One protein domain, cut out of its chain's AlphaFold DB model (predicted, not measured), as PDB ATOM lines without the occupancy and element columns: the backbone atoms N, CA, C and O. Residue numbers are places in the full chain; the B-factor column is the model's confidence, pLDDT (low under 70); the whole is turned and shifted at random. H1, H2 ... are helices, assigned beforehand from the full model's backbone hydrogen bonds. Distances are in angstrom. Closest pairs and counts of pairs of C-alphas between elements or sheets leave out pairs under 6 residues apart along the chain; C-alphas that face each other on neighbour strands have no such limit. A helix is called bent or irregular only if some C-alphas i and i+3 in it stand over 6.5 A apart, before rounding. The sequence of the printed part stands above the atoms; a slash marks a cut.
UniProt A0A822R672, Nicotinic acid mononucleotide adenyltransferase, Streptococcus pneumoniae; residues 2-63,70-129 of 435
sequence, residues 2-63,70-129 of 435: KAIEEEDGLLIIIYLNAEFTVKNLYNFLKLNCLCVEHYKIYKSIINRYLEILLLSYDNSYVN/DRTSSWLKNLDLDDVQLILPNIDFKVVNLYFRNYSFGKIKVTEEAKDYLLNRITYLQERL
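This is residues 2 to 63 and 70 to 129 of the 435 residues of the protein "Nicotinic acid mononucleotide adenyltransferase" of Streptococcus pneumoniae (UniProt A0A822R672). A hairpin of two long helices, H1 and H2, makes one side of this model; the short helix H3 crosses H2 and joins the hairpin to H5, whose far part, residues 119 to 128, sticks out together with residue 129. H4, another short helix, lies off H2 on the side away from H1 and runs much as H2 does. The printed part has 122 residues with five named helices, H1 to H5 in chain order, holding 83 of them, and no named strand; the class is all helix. The whole is only just compact, close to loose, with a radius of gyration of the C-alphas of 16.4 A, and elongated, spanning 60 by 34 by 26 A.

H1 is residues 10 to 31, 31.2 A from first to last C-alpha; C-alpha 10 is at (245.293, 106.667, 264.574). H2, the longest helix with 24 residues, is residues 36 to 59, 35.2 A long. H3 is residues 81 to 90, 15.4 A long; it is irregular, but only just: C-alphas 86 and 89 are 6.9 A apart. H4 is residues 93 to 102, 14.0 A long, beginning with C-alpha 93 at (233.414, 126.136, 282.100). H5 is residues 112 to 128, 24.2 A long, and C-alpha 128 is at (226.404, 117.982, 304.478).

H2 is the hub, touching H1, H3 and H4. H1 and H2 form a helical hairpin, running opposite ways at a shallow tilt of 33 degrees, only just short of steep. H1 touches H2 with residues 15 to 22 alone; their closest C-alphas, of Tyr 15 and Ile 52, are 6.8 A apart. H2 touches H3 with residues 43 to 50 alone, opposite ways at a steep tilt of 46 degrees; the closest C-alphas are those of Lys 43 and Asn 90, at 5.4 A. H2 and H4 only just touch, with 3 pairs of C-alphas within 8 A, the closest being Leu 54 and Tyr 99 at 7.7 A; they run the same way at a shallow tilt of 24 degrees. H5 touches H3 with residues 113 to 117 alone, the same way at a steep tilt of 44 degrees; the closest C-alphas, of Leu 81 and Ala 114, are 4.3 A apart. H5 is apart from H1, H2 and H4. Every O i to N i+4 pair is within hydrogen-bond range in H2, H4 and H5; in H1 17 of 18 are, in H3 4 of 6.

The two C-alphas farthest apart, those of Lys 2 and Glu 127, are 61.9 A apart. Residues 64 to 69 are not printed, and C-alphas 63 and 70 are 9.6 A apart across this cut, on the link from H2 to H3. Of the links that are printed whole, H1 to H2 and H3 to H4 are tight and H4 to H5 is short. The mean pLDDT of the printed part is 77.6; residues 2 to 16, 33 to 34, 62 to 63, 70 to 75 and 129 are under 70.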
ATOM      1  N   LYS A   2     251.538  99.441 250.643       29.70
ATOM      2  CA  LYS A   2     251.905  99.046 252.020       29.70
ATOM      3  C   LYS A   2     252.094 100.249 252.959       29.70
ATOM      4  O   LYS A   2     252.806 100.153 253.940       29.70
ATOM      5  N   ALA A   3     251.506 101.386 252.592       27.17
ATOM      6  CA  ALA A   3     251.656 102.666 253.287       27.17
ATOM      7  C   ALA A   3     250.302 103.372 253.497       27.17
ATOM      8  O   ALA A   3     250.274 104.574 253.691       27.17
ATOM      9  N   ILE A   4     249.186 102.640 253.380       30.97
ATOM     10  CA  ILE A   4     247.827 103.194 253.536       30.97
ATOM     11  C   ILE A   4     247.104 102.555 254.742       30.97
ATOM     12  O   ILE A   4     246.128 103.097 255.216       30.97
ATOM     13  N   GLU A   5     247.622 101.468 255.330       30.61
ATOM     14  CA  GLU A   5     246.984 100.802 256.486       30.61
ATOM     15  C   GLU A   5     247.404 101.369 257.863       30.61
ATOM     16  O   GLU A   5     246.882 100.924 258.880       30.61
ATOM     17  N   GLU A   6     248.329 102.338 257.936       35.59
ATOM     18  CA  GLU A   6     248.834 102.885 259.217       35.59
ATOM     19  C   GLU A   6     248.185 104.214 259.652       35.59
ATOM     20  O   GLU A   6     248.247 104.546 260.834       35.59
ATOM     21  N   GLU A   7     247.516 104.954 258.762       36.97
ATOM     22  CA  GLU A   7     246.822 106.206 259.132       36.97
ATOM     23  C   GLU A   7     245.379 105.973 259.616       36.97
ATOM     24  O   GLU A   7     244.875 106.734 260.445       36.97
ATOM     25  N   ASP A   8     244.754 104.858 259.224       36.59
ATOM     26  CA  ASP A   8     243.347 104.549 259.533       36.59
ATOM     27  C   ASP A   8     243.115 104.012 260.965       36.59
ATOM     28  O   ASP A   8     241.985 103.874 261.431       36.59
ATOM     29  N   GLY A   9     244.188 103.730 261.709       37.19
ATOM     30  CA  GLY A   9     244.129 103.326 263.117       37.19
ATOM     31  C   GLY A   9     244.315 104.476 264.110       37.19
ATOM     32  O   GLY A   9     244.102 104.283 265.306       37.19
ATOM     33  N   LEU A  10     244.729 105.668 263.663       43.44
ATOM     34  CA  LEU A  10     245.293 106.667 264.574       43.44
ATOM     35  C   LEU A  10     244.256 107.343 265.486       43.44
ATOM     36  O   LEU A  10     244.599 107.673 266.616       43.44
ATOM     37  N   LEU A  11     243.004 107.542 265.053       43.12
ATOM     38  CA  LEU A  11     242.032 108.343 265.818       43.12
ATOM     39  C   LEU A  11     241.248 107.557 266.881       43.12
ATOM     40  O   LEU A  11     241.135 108.041 268.003       43.12
ATOM     41  N   ILE A  12     240.785 106.332 266.602       47.91
ATOM     42  CA  ILE A  12     240.162 105.457 267.626       47.91
ATOM     43  C   ILE A  12     241.146 105.162 268.769       47.91
ATOM     44  O   ILE A  12     240.760 105.137 269.940       47.91
ATOM     45  N   ILE A  13     242.432 105.022 268.433       53.84
ATOM     46  CA  ILE A  13     243.523 104.884 269.396       53.84
ATOM     47  C   ILE A  13     243.654 106.139 270.274       53.84
ATOM     48  O   ILE A  13     243.969 105.999 271.449       53.84
ATOM     49  N   ILE A  14     243.384 107.351 269.768       59.78
ATOM     50  CA  ILE A  14     243.542 108.593 270.546       59.78
ATOM     51  C   ILE A  14     242.545 108.676 271.705       59.78
ATOM     52  O   ILE A  14     242.992 108.952 272.815       59.78
ATOM     53  N   TYR A  15     241.246 108.420 271.501       63.53
ATOM     54  CA  TYR A  15     240.276 108.433 272.611       63.53
ATOM     55  C   TYR A  15     240.581 107.342 273.639       63.53
ATOM     56  O   TYR A  15     240.761 107.658 274.810       63.53
ATOM     57  N   LEU A  16     240.731 106.086 273.204       63.69
ATOM     58  CA  LEU A  16     240.982 104.960 274.111       63.69
ATOM     59  C   LEU A  16     242.319 105.111 274.858       63.69
ATOM     60  O   LEU A  16     242.400 104.837 276.055       63.69
ATOM     61  N   ASN A  17     243.369 105.605 274.190       71.75
ATOM     62  CA  ASN A  17     244.634 105.907 274.861       71.75
ATOM     63  C   ASN A  17     244.514 107.114 275.787       71.75
ATOM     64  O   ASN A  17     245.141 107.104 276.845       71.75
ATOM     65  N   ALA A  18     243.763 108.153 275.414       75.38
ATOM     66  CA  ALA A  18     243.551 109.316 276.269       75.38
ATOM     67  C   ALA A  18     242.788 108.917 277.533       75.38
ATOM     68  O   ALA A  18     243.258 109.219 278.626       75.38
ATOM     69  N   GLU A  19     241.692 108.171 277.398       77.75
ATOM     70  CA  GLU A  19     240.916 107.613 278.505       77.75
ATOM     71  C   GLU A  19     241.814 106.776 279.426       77.75
ATOM     72  O   GLU A  19     241.931 107.071 280.617       77.75
ATOM     73  N   PHE A  20     242.536 105.792 278.879       79.81
ATOM     74  CA  PHE A  20     243.447 104.947 279.654       79.81
ATOM     75  C   PHE A  20     244.540 105.763 280.364       79.81
ATOM     76  O   PHE A  20     244.831 105.547 281.542       79.81
ATOM     77  N   THR A  21     245.145 106.728 279.666       80.75
ATOM     78  CA  THR A  21     246.216 107.575 280.215       80.75
ATOM     79  C   THR A  21     245.694 108.476 281.329       80.75
ATOM     80  O   THR A  21     246.340 108.603 282.368       80.75
ATOM     81  N   VAL A  22     244.515 109.073 281.149       84.06
ATOM     82  CA  VAL A  22     243.889 109.961 282.133       84.06
ATOM     83  C   VAL A  22     243.417 109.176 283.353       84.06
ATOM     84  O   VAL A  22     243.688 109.608 284.473       84.06
ATOM     85  N   LYS A  23     242.807 107.996 283.175       83.12
ATOM     86  CA  LYS A  23     242.420 107.102 284.282       83.12
ATOM     87  C   LYS A  23     243.641 106.666 285.098       83.12
ATOM     88  O   LYS A  23     243.627 106.741 286.327       83.12
ATOM     89  N   ASN A  24     244.738 106.293 284.436       81.88
ATOM     90  CA  ASN A  24     245.988 105.955 285.123       81.88
ATOM     91  C   ASN A  24     246.608 107.150 285.846       81.88
ATOM     92  O   ASN A  24     247.055 107.003 286.984       81.88
ATOM     93  N   LEU A  25     246.608 108.331 285.221       81.94
ATOM     94  CA  LEU A  25     247.062 109.558 285.866       81.94
ATOM     95  C   LEU A  25     246.223 109.842 287.112       81.94
ATOM     96  O   LEU A  25     246.784 110.038 288.180       81.94
ATOM     97  N   TYR A  26     244.897 109.795 287.012       80.06
ATOM     98  CA  TYR A  26     243.999 110.005 288.146       80.06
ATOM     99  C   TYR A  26     244.265 109.029 289.297       80.06
ATOM    100  O   TYR A  26     244.374 109.451 290.450       80.06
ATOM    101  N   ASN A  27     244.453 107.742 288.994       81.00
ATOM    102  CA  ASN A  27     244.818 106.735 289.990       81.00
ATOM    103  C   ASN A  27     246.178 107.031 290.634       81.00
ATOM    104  O   ASN A  27     246.310 106.958 291.855       81.00
ATOM    105  N   PHE A  28     247.174 107.423 289.836       79.94
ATOM    106  CA  PHE A  28     248.467 107.861 290.350       79.94
ATOM    107  C   PHE A  28     248.310 109.066 291.287       79.94
ATOM    108  O   PHE A  28     248.879 109.064 292.375       79.94
ATOM    109  N   LEU A  29     247.491 110.058 290.935       77.31
ATOM    110  CA  LEU A  29     247.254 111.237 291.772       77.31
ATOM    111  C   LEU A  29     246.510 110.925 293.068       77.31
ATOM    112  O   LEU A  29     246.842 111.486 294.103       77.31
ATOM    113  N   LYS A  30     245.537 110.013 293.050       74.94
ATOM    114  CA  LYS A  30     244.858 109.571 294.278       74.94
ATOM    115  C   LYS A  30     245.818 108.950 295.289       74.94
ATOM    116  O   LYS A  30     245.597 109.060 296.491       74.94
ATOM    117  N   LEU A  31     246.863 108.289 294.801       81.00
ATOM    118  CA  LEU A  31     247.836 107.576 295.625       81.00
ATOM    119  C   LEU A  31     249.048 108.435 296.020       81.00
ATOM    120  O   LEU A  31     249.870 107.977 296.810       81.00
ATOM    121  N   ASN A  32     249.183 109.660 295.492       76.00
ATOM    122  CA  ASN A  32     250.372 110.497 295.671       76.00
ATOM    123  C   ASN A  32     250.012 111.966 295.957       76.00
ATOM    124  O   ASN A  32     249.134 112.544 295.326       76.00
ATOM    125  N   CYS A  33     250.739 112.633 296.859       66.44
ATOM    126  CA  CYS A  33     250.554 114.069 297.098       66.44
ATOM    127  C   CYS A  33     251.209 114.907 295.989       66.44
ATOM    128  O   CYS A  33     252.399 114.762 295.707       66.44
ATOM    129  N   LEU A  34     250.455 115.834 295.395       66.88
ATOM    130  CA  LEU A  34     250.961 116.765 294.388       66.88
ATOM    131  C   LEU A  34     251.276 118.152 294.954       66.88
ATOM    132  O   LEU A  34     250.569 118.673 295.812       66.88
ATOM    133  N   CYS A  35     252.282 118.805 294.373       73.75
ATOM    134  CA  CYS A  35     252.496 120.243 294.519       73.75
ATOM    135  C   CYS A  35     251.502 121.046 293.656       73.75
ATOM    136  O   CYS A  35     250.994 120.554 292.646       73.75
ATOM    137  N   VAL A  36     251.292 122.320 294.004       71.50
ATOM    138  CA  VAL A  36     250.354 123.236 293.319       71.50
ATOM    139  C   VAL A  36     250.579 123.303 291.800       71.50
ATOM    140  O   VAL A  36     249.615 123.301 291.038       71.50
ATOM    141  N   GLU A  37     251.832 123.309 291.337       76.12
ATOM    142  CA  GLU A  37     252.146 123.343 289.899       76.12
ATOM    143  C   GLU A  37     251.728 122.060 289.166       76.12
ATOM    144  O   GLU A  37     251.188 122.124 288.062       76.12
ATOM    145  N   HIS A  38     251.865 120.891 289.799       79.56
ATOM    146  CA  HIS A  38     251.383 119.634 289.220       79.56
ATOM    147  C   HIS A  38     249.853 119.610 289.110       79.56
ATOM    148  O   HIS A  38     249.312 119.043 288.164       79.56
ATOM    149  N   TYR A  39     249.150 120.284 290.023       77.56
ATOM    150  CA  TYR A  39     247.695 120.405 289.958       77.56
ATOM    151  C   TYR A  39     247.234 121.283 288.783       77.56
ATOM    152  O   TYR A  39     246.223 120.980 288.153       77.56
ATOM    153  N   LYS A  40     247.993 122.329 288.414       82.50
ATOM    154  CA  LYS A  40     247.717 123.115 287.195       82.50
ATOM    155  C   LYS A  40     247.869 122.269 285.931       82.50
ATOM    156  O   LYS A  40     247.009 122.328 285.054       82.50
ATOM    157  N   ILE A  41     248.931 121.464 285.858       83.56
ATOM    158  CA  ILE A  41     249.162 120.542 284.737       83.56
ATOM    159  C   ILE A  41     248.018 119.529 284.658       83.56
ATOM    160  O   ILE A  41     247.433 119.350 283.593       83.56
ATOM    161  N   TYR A  42     247.639 118.937 285.791       83.81
ATOM    162  CA  TYR A  42     246.525 117.999 285.856       83.81
ATOM    163  C   TYR A  42     245.213 118.616 285.357       83.81
ATOM    164  O   TYR A  42     244.567 118.045 284.484       83.81
ATOM    165  N   LYS A  43     244.857 119.822 285.821       85.25
ATOM    166  CA  LYS A  43     243.684 120.550 285.312       85.25
ATOM    167  C   LYS A  43     243.728 120.736 283.801       85.25
ATOM    168  O   LYS A  43     242.717 120.529 283.137       85.25
ATOM    169  N   SER A  44     244.882 121.106 283.249       86.12
ATOM    170  CA  SER A  44     245.028 121.267 281.800       86.12
ATOM    171  C   SER A  44     244.829 119.948 281.050       86.12
ATOM    172  O   SER A  44     244.201 119.949 279.994       86.12
ATOM    173  N   ILE A  45     245.334 118.835 281.588       86.56
ATOM    174  CA  ILE A  45     245.150 117.500 281.003       86.56
ATOM    175  C   ILE A  45     243.668 117.114 281.022       86.56
ATOM    176  O   ILE A  45     243.143 116.697 279.995       86.56
ATOM    177  N   ILE A  46     242.972 117.320 282.146       87.88
ATOM    178  CA  ILE A  46     241.536 117.023 282.264       87.88
ATOM    179  C   ILE A  46     240.696 117.862 281.295       87.88
ATOM    180  O   ILE A  46     239.797 117.337 280.647       87.88
ATOM    181  N   ASN A  47     241.006 119.149 281.126       86.12
ATOM    182  CA  ASN A  47     240.280 119.984 280.164       86.12
ATOM    183  C   ASN A  47     240.567 119.587 278.706       86.12
ATOM    184  O   ASN A  47     239.671 119.667 277.867       86.12
ATOM    185  N   ARG A  48     241.775 119.092 278.402       86.50
ATOM    186  CA  ARG A  48     242.083 118.519 277.084       86.50
ATOM    187  C   ARG A  48     241.363 117.189 276.857       86.50
ATOM    188  O   ARG A  48     240.919 116.926 275.746       86.50
ATOM    189  N   TYR A  49     241.215 116.376 277.900       88.56
ATOM    190  CA  TYR A  49     240.407 115.160 277.851       88.56
ATOM    191  C   TYR A  49     238.935 115.473 277.559       88.56
ATOM    192  O   TYR A  49     238.355 114.884 276.654       88.56
ATOM    193  N   LEU A  50     238.361 116.475 278.233       88.12
ATOM    194  CA  LEU A  50     236.995 116.933 277.968       88.12
ATOM    195  C   LEU A  50     236.795 117.403 276.521       88.12
ATOM    196  O   LEU A  50     235.779 117.094 275.913       88.12
ATOM    197  N   GLU A  51     237.762 118.114 275.944       86.69
ATOM    198  CA  GLU A  51     237.718 118.473 274.523       86.69
ATOM    199  C   GLU A  51     237.644 117.233 273.619       86.69
ATOM    200  O   GLU A  51     236.825 117.198 272.704       86.69
ATOM    201  N   ILE A  52     238.451 116.204 273.892       86.44
ATOM    202  CA  ILE A  52     238.422 114.944 273.133       86.44
ATOM    203  C   ILE A  52     237.053 114.261 273.267       86.44
ATOM    204  O   ILE A  52     236.523 113.778 272.266       86.44
ATOM    205  N   LEU A  53     236.459 114.256 274.468       87.06
ATOM    206  CA  LEU A  53     235.109 113.726 274.696       87.06
ATOM    207  C   LEU A  53     234.065 114.472 273.858       87.06
ATOM    208  O   LEU A  53     233.278 113.844 273.157       87.06
ATOM    209  N   LEU A  54     234.088 115.806 273.885       86.50
ATOM    210  CA  LEU A  54     233.139 116.643 273.147       86.50
ATOM    211  C   LEU A  54     233.288 116.499 271.623       86.50
ATOM    212  O   LEU A  54     232.284 116.430 270.921       86.50
ATOM    213  N   LEU A  55     234.516 116.386 271.112       83.75
ATOM    214  CA  LEU A  55     234.781 116.100 269.695       83.75
ATOM    215  C   LEU A  55     234.273 114.714 269.284       83.75
ATOM    216  O   LEU A  55     233.673 114.548 268.224       83.75
ATOM    217  N   SER A  56     234.502 113.712 270.132       81.88
ATOM    218  CA  SER A  56     234.024 112.346 269.894       81.88
ATOM    219  C   SER A  56     232.496 112.269 269.932       81.88
ATOM    220  O   SER A  56     231.894 111.463 269.219       81.88
ATOM    221  N   TYR A  57     231.872 113.126 270.743       83.00
ATOM    222  CA  TYR A  57     230.428 113.297 270.804       83.00
ATOM    223  C   TYR A  57     229.866 113.941 269.537       83.00
ATOM    224  O   TYR A  57     228.945 113.376 268.951       83.00
ATOM    225  N   ASP A  58     230.451 115.042 269.056       81.81
ATOM    226  CA  ASP A  58     230.053 115.692 267.794       81.81
ATOM    227  C   ASP A  58     230.102 114.726 266.605       81.81
ATOM    228  O   ASP A  58     229.124 114.557 265.876       81.81
ATOM    229  N   ASN A  59     231.215 113.992 266.486       77.62
ATOM    230  CA  ASN A  59     231.424 113.006 265.428       77.62
ATOM    231  C   ASN A  59     230.330 111.930 265.394       77.62
ATOM    232  O   ASN A  59     230.045 111.387 264.329       77.62
ATOM    233  N   SER A  60     229.697 111.626 266.533       74.44
ATOM    234  CA  SER A  60     228.637 110.617 266.605       74.44
ATOM    235  C   SER A  60     227.333 111.029 265.902       74.44
ATOM    236  O   SER A  60     226.493 110.164 265.643       74.44
ATOM    237  N   TYR A  61     227.169 112.318 265.570       72.25
ATOM    238  CA  TYR A  61     226.000 112.870 264.876       72.25
ATOM    239  C   TYR A  61     226.224 113.109 263.373       72.25
ATOM    240  O   TYR A  61     225.281 113.476 262.669       72.25
ATOM    241  N   VAL A  62     227.438 112.887 262.857       68.69
ATOM    242  CA  VAL A  62     227.746 113.017 261.426       68.69
ATOM    243  C   VAL A  62     227.328 111.737 260.697       68.69
ATOM    244  O   VAL A  62     227.794 110.645 261.015       68.69
ATOM    245  N   ASN A  63     226.424 111.864 259.720       56.72
ATOM    246  CA  ASN A  63     225.876 110.729 258.976       56.72
ATOM    247  C   ASN A  63     226.951 110.150 258.022       56.72
ATOM    248  O   ASN A  63     227.456 110.894 257.176       56.72
ATOM    249  N   ASP A  70     234.781 105.943 257.063       45.97
ATOM    250  CA  ASP A  70     233.600 105.270 257.633       45.97
ATOM    251  C   ASP A  70     233.786 104.531 258.973       45.97
ATOM    252  O   ASP A  70     232.796 104.116 259.577       45.97
ATOM    253  N   ARG A  71     235.018 104.362 259.482       47.97
ATOM    254  CA  ARG A  71     235.315 103.783 260.809       47.97
ATOM    255  C   ARG A  71     236.557 104.355 261.505       47.97
ATOM    256  O   ARG A  71     237.134 103.684 262.350       47.97
ATOM    257  N   THR A  72     237.000 105.558 261.151       48.62
ATOM    258  CA  THR A  72     238.301 106.103 261.607       48.62
ATOM    259  C   THR A  72     238.210 107.058 262.795       48.62
ATOM    260  O   THR A  72     239.217 107.286 263.457       48.62
ATOM    261  N   SER A  73     237.036 107.620 263.093       52.88
ATOM    262  CA  SER A  73     236.857 108.592 264.179       52.88
ATOM    263  C   SER A  73     236.326 107.944 265.464       52.88
ATOM    264  O   SER A  73     235.508 107.028 265.429       52.88
ATOM    265  N   SER A  74     236.799 108.410 266.624       60.44
ATOM    266  CA  SER A  74     236.244 108.033 267.931       60.44
ATOM    267  C   SER A  74     234.799 108.506 268.033       60.44
ATOM    268  O   SER A  74     234.533 109.698 267.866       60.44
ATOM    269  N   TRP A  75     233.869 107.584 268.286       67.56
ATOM    270  CA  TRP A  75     232.443 107.883 268.430       67.56
ATOM    271  C   TRP A  75     232.021 107.674 269.875       67.56
ATOM    272  O   TRP A  75     232.067 106.552 270.379       67.56
ATOM    273  N   LEU A  76     231.563 108.744 270.518       74.56
ATOM    274  CA  LEU A  76     231.053 108.701 271.882       74.56
ATOM    275  C   LEU A  76     229.608 109.187 271.892       74.56
ATOM    276  O   LEU A  76     229.351 110.377 271.807       74.56
ATOM    277  N   LYS A  77     228.642 108.274 272.000       78.88
ATOM    278  CA  LYS A  77     227.224 108.672 272.004       78.88
ATOM    279  C   LYS A  77     226.791 109.312 273.320       78.88
ATOM    280  O   LYS A  77     225.949 110.200 273.297       78.88
ATOM    281  N   ASN A  78     227.359 108.855 274.435       87.25
ATOM    282  CA  ASN A  78     227.074 109.328 275.786       87.25
ATOM    283  C   ASN A  78     228.380 109.339 276.584       87.25
ATOM    284  O   ASN A  78     229.174 108.415 276.424       87.25
ATOM    285  N   LEU A  79     228.570 110.318 277.467       90.44
ATOM    286  CA  LEU A  79     229.639 110.267 278.471       90.44
ATOM    287  C   LEU A  79     229.229 109.313 279.599       90.44
ATOM    288  O   LEU A  79     228.074 109.339 280.038       90.44
ATOM    289  N   ASP A  80     230.155 108.481 280.063       91.25
ATOM    290  CA  ASP A  80     229.889 107.538 281.149       91.25
ATOM    291  C   ASP A  80     230.117 108.151 282.547       91.25
ATOM    292  O   ASP A  80     230.421 109.338 282.707       91.25
ATOM    293  N   LEU A  81     229.913 107.342 283.590       92.75
ATOM    294  CA  LEU A  81     230.104 107.769 284.975       92.75
ATOM    295  C   LEU A  81     231.562 108.150 285.268       92.75
ATOM    296  O   LEU A  81     231.802 109.138 285.968       92.75
ATOM    297  N   ASP A  82     232.519 107.381 284.749       89.62
ATOM    298  CA  ASP A  82     233.942 107.615 284.982       89.62
ATOM    299  C   ASP A  82     234.367 108.948 284.356       89.62
ATOM    300  O   ASP A  82     235.038 109.751 285.008       89.62
ATOM    301  N   ASP A  83     233.931 109.214 283.123       90.31
ATOM    302  CA  ASP A  83     234.153 110.469 282.412       90.31
ATOM    303  C   ASP A  83     233.658 111.653 283.239       90.31
ATOM    304  O   ASP A  83     234.413 112.592 283.509       90.31
ATOM    305  N   VAL A  84     232.404 111.588 283.697       91.50
ATOM    306  CA  VAL A  84     231.771 112.647 284.493       91.50
ATOM    307  C   VAL A  84     232.518 112.872 285.814       91.50
ATOM    308  O   VAL A  84     232.817 114.017 286.169       91.50
ATOM    309  N   GLN A  85     232.890 111.805 286.523       90.00
ATOM    310  CA  GLN A  85     233.647 111.899 287.775       90.00
ATOM    311  C   GLN A  85     235.060 112.467 287.587       90.00
ATOM    312  O   GLN A  85     235.569 113.156 288.476       90.00
ATOM    313  N   LEU A  86     235.702 112.202 286.447       87.88
ATOM    314  CA  LEU A  86     237.038 112.710 286.131       87.88
ATOM    315  C   LEU A  86     237.025 114.203 285.792       87.88
ATOM    316  O   LEU A  86     237.899 114.945 286.255       87.88
ATOM    317  N   ILE A  87     236.048 114.658 284.998       89.19
ATOM    318  CA  ILE A  87     236.008 116.043 284.506       89.19
ATOM    319  C   ILE A  87     235.546 117.037 285.576       89.19
ATOM    320  O   ILE A  87     236.170 118.088 285.743       89.19
ATOM    321  N   LEU A  88     234.488 116.716 286.328       88.62
ATOM    322  CA  LEU A  88     233.777 117.674 287.185       88.62
ATOM    323  C   LEU A  88     234.653 118.406 288.210       88.62
ATOM    324  O   LEU A  88     234.493 119.623 288.356       88.62
ATOM    325  N   PRO A  89     235.600 117.753 288.913       84.25
ATOM    326  CA  PRO A  89     236.382 118.438 289.940       84.25
ATOM    327  C   PRO A  89     237.306 119.534 289.379       84.25
ATOM    328  O   PRO A  89     237.719 120.430 290.114       84.25
ATOM    329  N   ASN A  90     237.646 119.468 288.086       83.44
ATOM    330  CA  ASN A  90     238.685 120.289 287.455       83.44
ATOM    331  C   ASN A  90     238.234 120.996 286.169       83.44
ATOM    332  O   ASN A  90     239.067 121.566 285.455       83.44
ATOM    333  N   ILE A  91     236.936 120.964 285.882       86.38
ATOM    334  CA  ILE A  91     236.342 121.513 284.669       86.38
ATOM    335  C   ILE A  91     236.519 123.036 284.585       86.38
ATOM    336  O   ILE A  91     236.275 123.770 285.545       86.38
ATOM    337  N   ASP A  92     236.932 123.521 283.415       87.69
ATOM    338  CA  ASP A  92     236.910 124.938 283.069       87.69
ATOM    339  C   ASP A  92     235.689 125.240 282.196       87.69
ATOM    340  O   ASP A  92     235.681 125.039 280.979       87.69
ATOM    341  N   PHE A  93     234.643 125.790 282.812       87.38
ATOM    342  CA  PHE A  93     233.414 126.136 282.100       87.38
ATOM    343  C   PHE A  93     233.597 127.197 281.009       87.38
ATOM    344  O   PHE A  93     232.753 127.284 280.120       87.38
ATOM    345  N   LYS A  94     234.675 127.997 281.013       87.31
ATOM    346  CA  LYS A  94     234.951 128.908 279.887       87.31
ATOM    347  C   LYS A  94     235.278 128.119 278.625       87.31
ATOM    348  O   LYS A  94     234.783 128.460 277.553       87.31
ATOM    349  N   VAL A  95     236.069 127.060 278.777       82.25
ATOM    350  CA  VAL A  95     236.439 126.144 277.697       82.25
ATOM    351  C   VAL A  95     235.207 125.372 277.225       82.25
ATOM    352  O   VAL A  95     234.937 125.323 276.029       82.25
ATOM    353  N   VAL A  96     234.387 124.874 278.155       85.06
ATOM    354  CA  VAL A  96     233.124 124.189 277.822       85.06
ATOM    355  C   VAL A  96     232.190 125.084 277.012       85.06
ATOM    356  O   VAL A  96     231.734 124.687 275.946       85.06
ATOM    357  N   ASN A  97     231.944 126.314 277.469       85.19
ATOM    358  CA  ASN A  97     231.053 127.244 276.773       85.19
ATOM    359  C   ASN A  97     231.566 127.600 275.367       85.19
ATOM    360  O   ASN A  97     230.764 127.779 274.450       85.19
ATOM    361  N   LEU A  98     232.889 127.698 275.183       85.06
ATOM    362  CA  LEU A  98     233.494 127.896 273.864       85.06
ATOM    363  C   LEU A  98     233.163 126.719 272.938       85.06
ATOM    364  O   LEU A  98     232.754 126.940 271.800       85.06
ATOM    365  N   TYR A  99     233.302 125.489 273.432       82.06
ATOM    366  CA  TYR A  99     233.014 124.287 272.656       82.06
ATOM    367  C   TYR A  99     231.536 124.138 272.318       82.06
ATOM    368  O   TYR A  99     231.212 123.930 271.153       82.06
ATOM    369  N   PHE A 100     230.645 124.359 273.283       85.00
ATOM    370  CA  PHE A 100     229.204 124.376 273.029       85.00
ATOM    371  C   PHE A 100     228.830 125.384 271.940       85.00
ATOM    372  O   PHE A 100     228.021 125.075 271.071       85.00
ATOM    373  N   ARG A 101     229.463 126.564 271.925       81.75
ATOM    374  CA  ARG A 101     229.236 127.559 270.873       81.75
ATOM    375  C   ARG A 101     229.804 127.130 269.519       81.75
ATOM    376  O   ARG A 101     229.127 127.291 268.513       81.75
ATOM    377  N   ASN A 102     231.040 126.635 269.481       79.88
ATOM    378  CA  ASN A 102     231.730 126.317 268.226       79.88
ATOM    379  C   ASN A 102     231.122 125.100 267.516       79.88
ATOM    380  O   ASN A 102     231.025 125.106 266.295       79.88
ATOM    381  N   TYR A 103     230.688 124.099 268.280       77.88
ATOM    382  CA  TYR A 103     230.053 122.881 267.767       77.88
ATOM    383  C   TYR A 103     228.519 122.944 267.832       77.88
ATOM    384  O   TYR A 103     227.834 121.972 267.544       77.88
ATOM    385  N   SER A 104     227.955 124.103 268.196       78.69
ATOM    386  CA  SER A 104     226.503 124.327 268.295       78.69
ATOM    387  C   SER A 104     225.763 123.290 269.156       78.69
ATOM    388  O   SER A 104     224.612 122.944 268.877       78.69
ATOM    389  N   PHE A 105     226.402 122.795 270.220       81.06
ATOM    390  CA  PHE A 105     225.754 121.890 271.163       81.06
ATOM    391  C   PHE A 105     224.682 122.629 271.962       81.06
ATOM    392  O   PHE A 105     224.938 123.684 272.545       81.06
ATOM    393  N   GLY A 106     223.491 122.033 272.044       80.00
ATOM    394  CA  GLY A 106     222.474 122.430 273.018       80.00
ATOM    395  C   GLY A 106     222.734 121.780 274.377       80.00
ATOM    396  O   GLY A 106     222.950 122.468 275.373       80.00
ATOM    397  N   LYS A 107     222.751 120.444 274.392       88.81
ATOM    398  CA  LYS A 107     223.009 119.594 275.559       88.81
ATOM    399  C   LYS A 107     223.826 118.362 275.152       88.81
ATOM    400  O   LYS A 107     223.858 117.992 273.975       88.81
ATOM    401  N   ILE A 108     224.475 117.733 276.127       90.31
ATOM    402  CA  ILE A 108     225.223 116.482 275.981       90.31
ATOM    403  C   ILE A 108     224.479 115.330 276.651       90.31
ATOM    404  O   ILE A 108     223.858 115.500 277.698       90.31
ATOM    405  N   LYS A 109     224.572 114.137 276.065       92.00
ATOM    406  CA  LYS A 109     224.031 112.924 276.679       92.00
ATOM    407  C   LYS A 109     225.059 112.292 277.606       92.00
ATOM    408  O   LYS A 109     226.240 112.191 277.271       92.00
ATOM    409  N   VAL A 110     224.589 111.835 278.758       93.81
ATOM    410  CA  VAL A 110     225.367 111.050 279.722       93.81
ATOM    411  C   VAL A 110     224.596 109.773 280.055       93.81
ATOM    412  O   VAL A 110     223.389 109.705 279.811       93.81
ATOM    413  N   THR A 111     225.270 108.743 280.562       94.81
ATOM    414  CA  THR A 111     224.606 107.494 280.972       94.81
ATOM    415  C   THR A 111     223.655 107.717 282.154       94.81
ATOM    416  O   THR A 111     223.855 108.631 282.952       94.81
ATOM    417  N   GLU A 112     222.643 106.858 282.315       94.69
ATOM    418  CA  GLU A 112     221.705 106.932 283.455       94.69
ATOM    419  C   GLU A 112     222.428 106.868 284.808       94.69
ATOM    420  O   GLU A 112     222.130 107.635 285.719       94.69
ATOM    421  N   GLU A 113     223.464 106.036 284.908       95.88
ATOM    422  CA  GLU A 113     224.325 105.935 286.092       95.88
ATOM    423  C   GLU A 113     225.024 107.268 286.411       95.88
ATOM    424  O   GLU A 113     225.126 107.661 287.576       95.88
ATOM    425  N   ALA A 114     225.479 107.990 285.382       95.38
ATOM    426  CA  ALA A 114     226.080 109.308 285.537       95.38
ATOM    427  C   ALA A 114     225.043 110.369 285.940       95.38
ATOM    428  O   ALA A 114     225.339 111.209 286.792       95.38
ATOM    429  N   LYS A 115     223.819 110.315 285.386       96.12
ATOM    430  CA  LYS A 115     222.704 111.191 285.794       96.12
ATOM    431  C   LYS A 115     222.355 110.982 287.268       96.12
ATOM    432  O   LYS A 115     222.301 111.947 288.032       96.12
ATOM    433  N   ASP A 116     222.181 109.731 287.687       95.88
ATOM    434  CA  ASP A 116     221.883 109.387 289.077       95.88
ATOM    435  C   ASP A 116     223.012 109.810 290.017       95.88
ATOM    436  O   ASP A 116     222.747 110.370 291.083       95.88
ATOM    437  N   TYR A 117     224.272 109.605 289.624       95.75
ATOM    438  CA  TYR A 117     225.419 110.094 290.385       95.75
ATOM    439  C   TYR A 117     225.373 111.614 290.575       95.75
ATOM    440  O   TYR A 117     225.502 112.070 291.710       95.75
ATOM    441  N   LEU A 118     225.163 112.388 289.504       95.81
ATOM    442  CA  LEU A 118     225.087 113.852 289.564       95.81
ATOM    443  C   LEU A 118     224.024 114.312 290.565       95.81
ATOM    444  O   LEU A 118     224.324 115.081 291.479       95.81
ATOM    445  N   LEU A 119     222.796 113.813 290.417       96.31
ATOM    446  CA  LEU A 119     221.660 114.226 291.240       96.31
ATOM    447  C   LEU A 119     221.853 113.812 292.704       96.31
ATOM    448  O   LEU A 119     221.719 114.640 293.604       96.31
ATOM    449  N   ASN A 120     222.249 112.561 292.954       95.38
ATOM    450  CA  ASN A 120     222.456 112.059 294.313       95.38
ATOM    451  C   ASN A 120     223.636 112.752 295.007       95.38
ATOM    452  O   ASN A 120     223.578 113.019 296.208       95.38
ATOM    453  N   ARG A 121     224.710 113.062 294.270       93.75
ATOM    454  CA  ARG A 121     225.885 113.743 294.819       93.75
ATOM    455  C   ARG A 121     225.586 115.201 295.150       93.75
ATOM    456  O   ARG A 121     226.035 115.656 296.197       93.75
ATOM    457  N   ILE A 122     224.794 115.898 294.332       94.44
ATOM    458  CA  ILE A 122     224.301 117.245 294.654       94.44
ATOM    459  C   ILE A 122     223.501 117.215 295.958       94.44
ATOM    460  O   ILE A 122     223.841 117.955 296.879       94.44
ATOM    461  N   THR A 123     222.505 116.331 296.071       93.38
ATOM    462  CA  THR A 123     221.683 116.197 297.287       93.38
ATOM    463  C   THR A 123     222.548 115.910 298.514       93.38
ATOM    464  O   THR A 123     222.450 116.599 299.526       93.38
ATOM    465  N   TYR A 124     223.475 114.958 298.399       91.69
ATOM    466  CA  TYR A 124     224.416 114.629 299.469       91.69
ATOM    467  C   TYR A 124     225.272 115.832 299.900       91.69
ATOM    468  O   TYR A 124     225.502 116.033 301.093       91.69
ATOM    469  N   LEU A 125     225.769 116.627 298.945       90.56
ATOM    470  CA  LEU A 125     226.556 117.822 299.245       90.56
ATOM    471  C   LEU A 125     225.682 118.885 299.925       90.56
ATOM    472  O   LEU A 125     226.107 119.446 300.929       90.56
ATOM    473  N   GLN A 126     224.455 119.118 299.451       89.81
ATOM    474  CA  GLN A 126     223.514 120.068 300.059       89.81
ATOM    475  C   GLN A 126     223.201 119.735 301.528       89.81
ATOM    476  O   GLN A 126     223.156 120.641 302.356       89.81
ATOM    477  N   GLU A 127     223.040 118.454 301.866       86.25
ATOM    478  CA  GLU A 127     222.749 118.000 303.237       86.25
ATOM    479  C   GLU A 127     223.942 118.125 304.196       86.25
ATOM    480  O   GLU A 127     223.755 118.253 305.407       86.25
ATOM    481  N   ARG A 128     225.172 118.061 303.676       79.50
ATOM    482  CA  ARG A 128     226.404 117.982 304.478       79.50
ATOM    483  C   ARG A 128     227.249 119.250 304.484       79.50
ATOM    484  O   ARG A 128     228.291 119.263 305.135       79.50
ATOM    485  N   LEU A 129     226.842 120.291 303.764       67.50
ATOM    486  CA  LEU A 129     227.604 121.532 303.661       67.50
ATOM    487  C   LEU A 129     227.578 122.325 304.975       67.50
ATOM    488  O   LEU A 129     226.759 123.221 305.177       67.50
TER     489      LEU A 129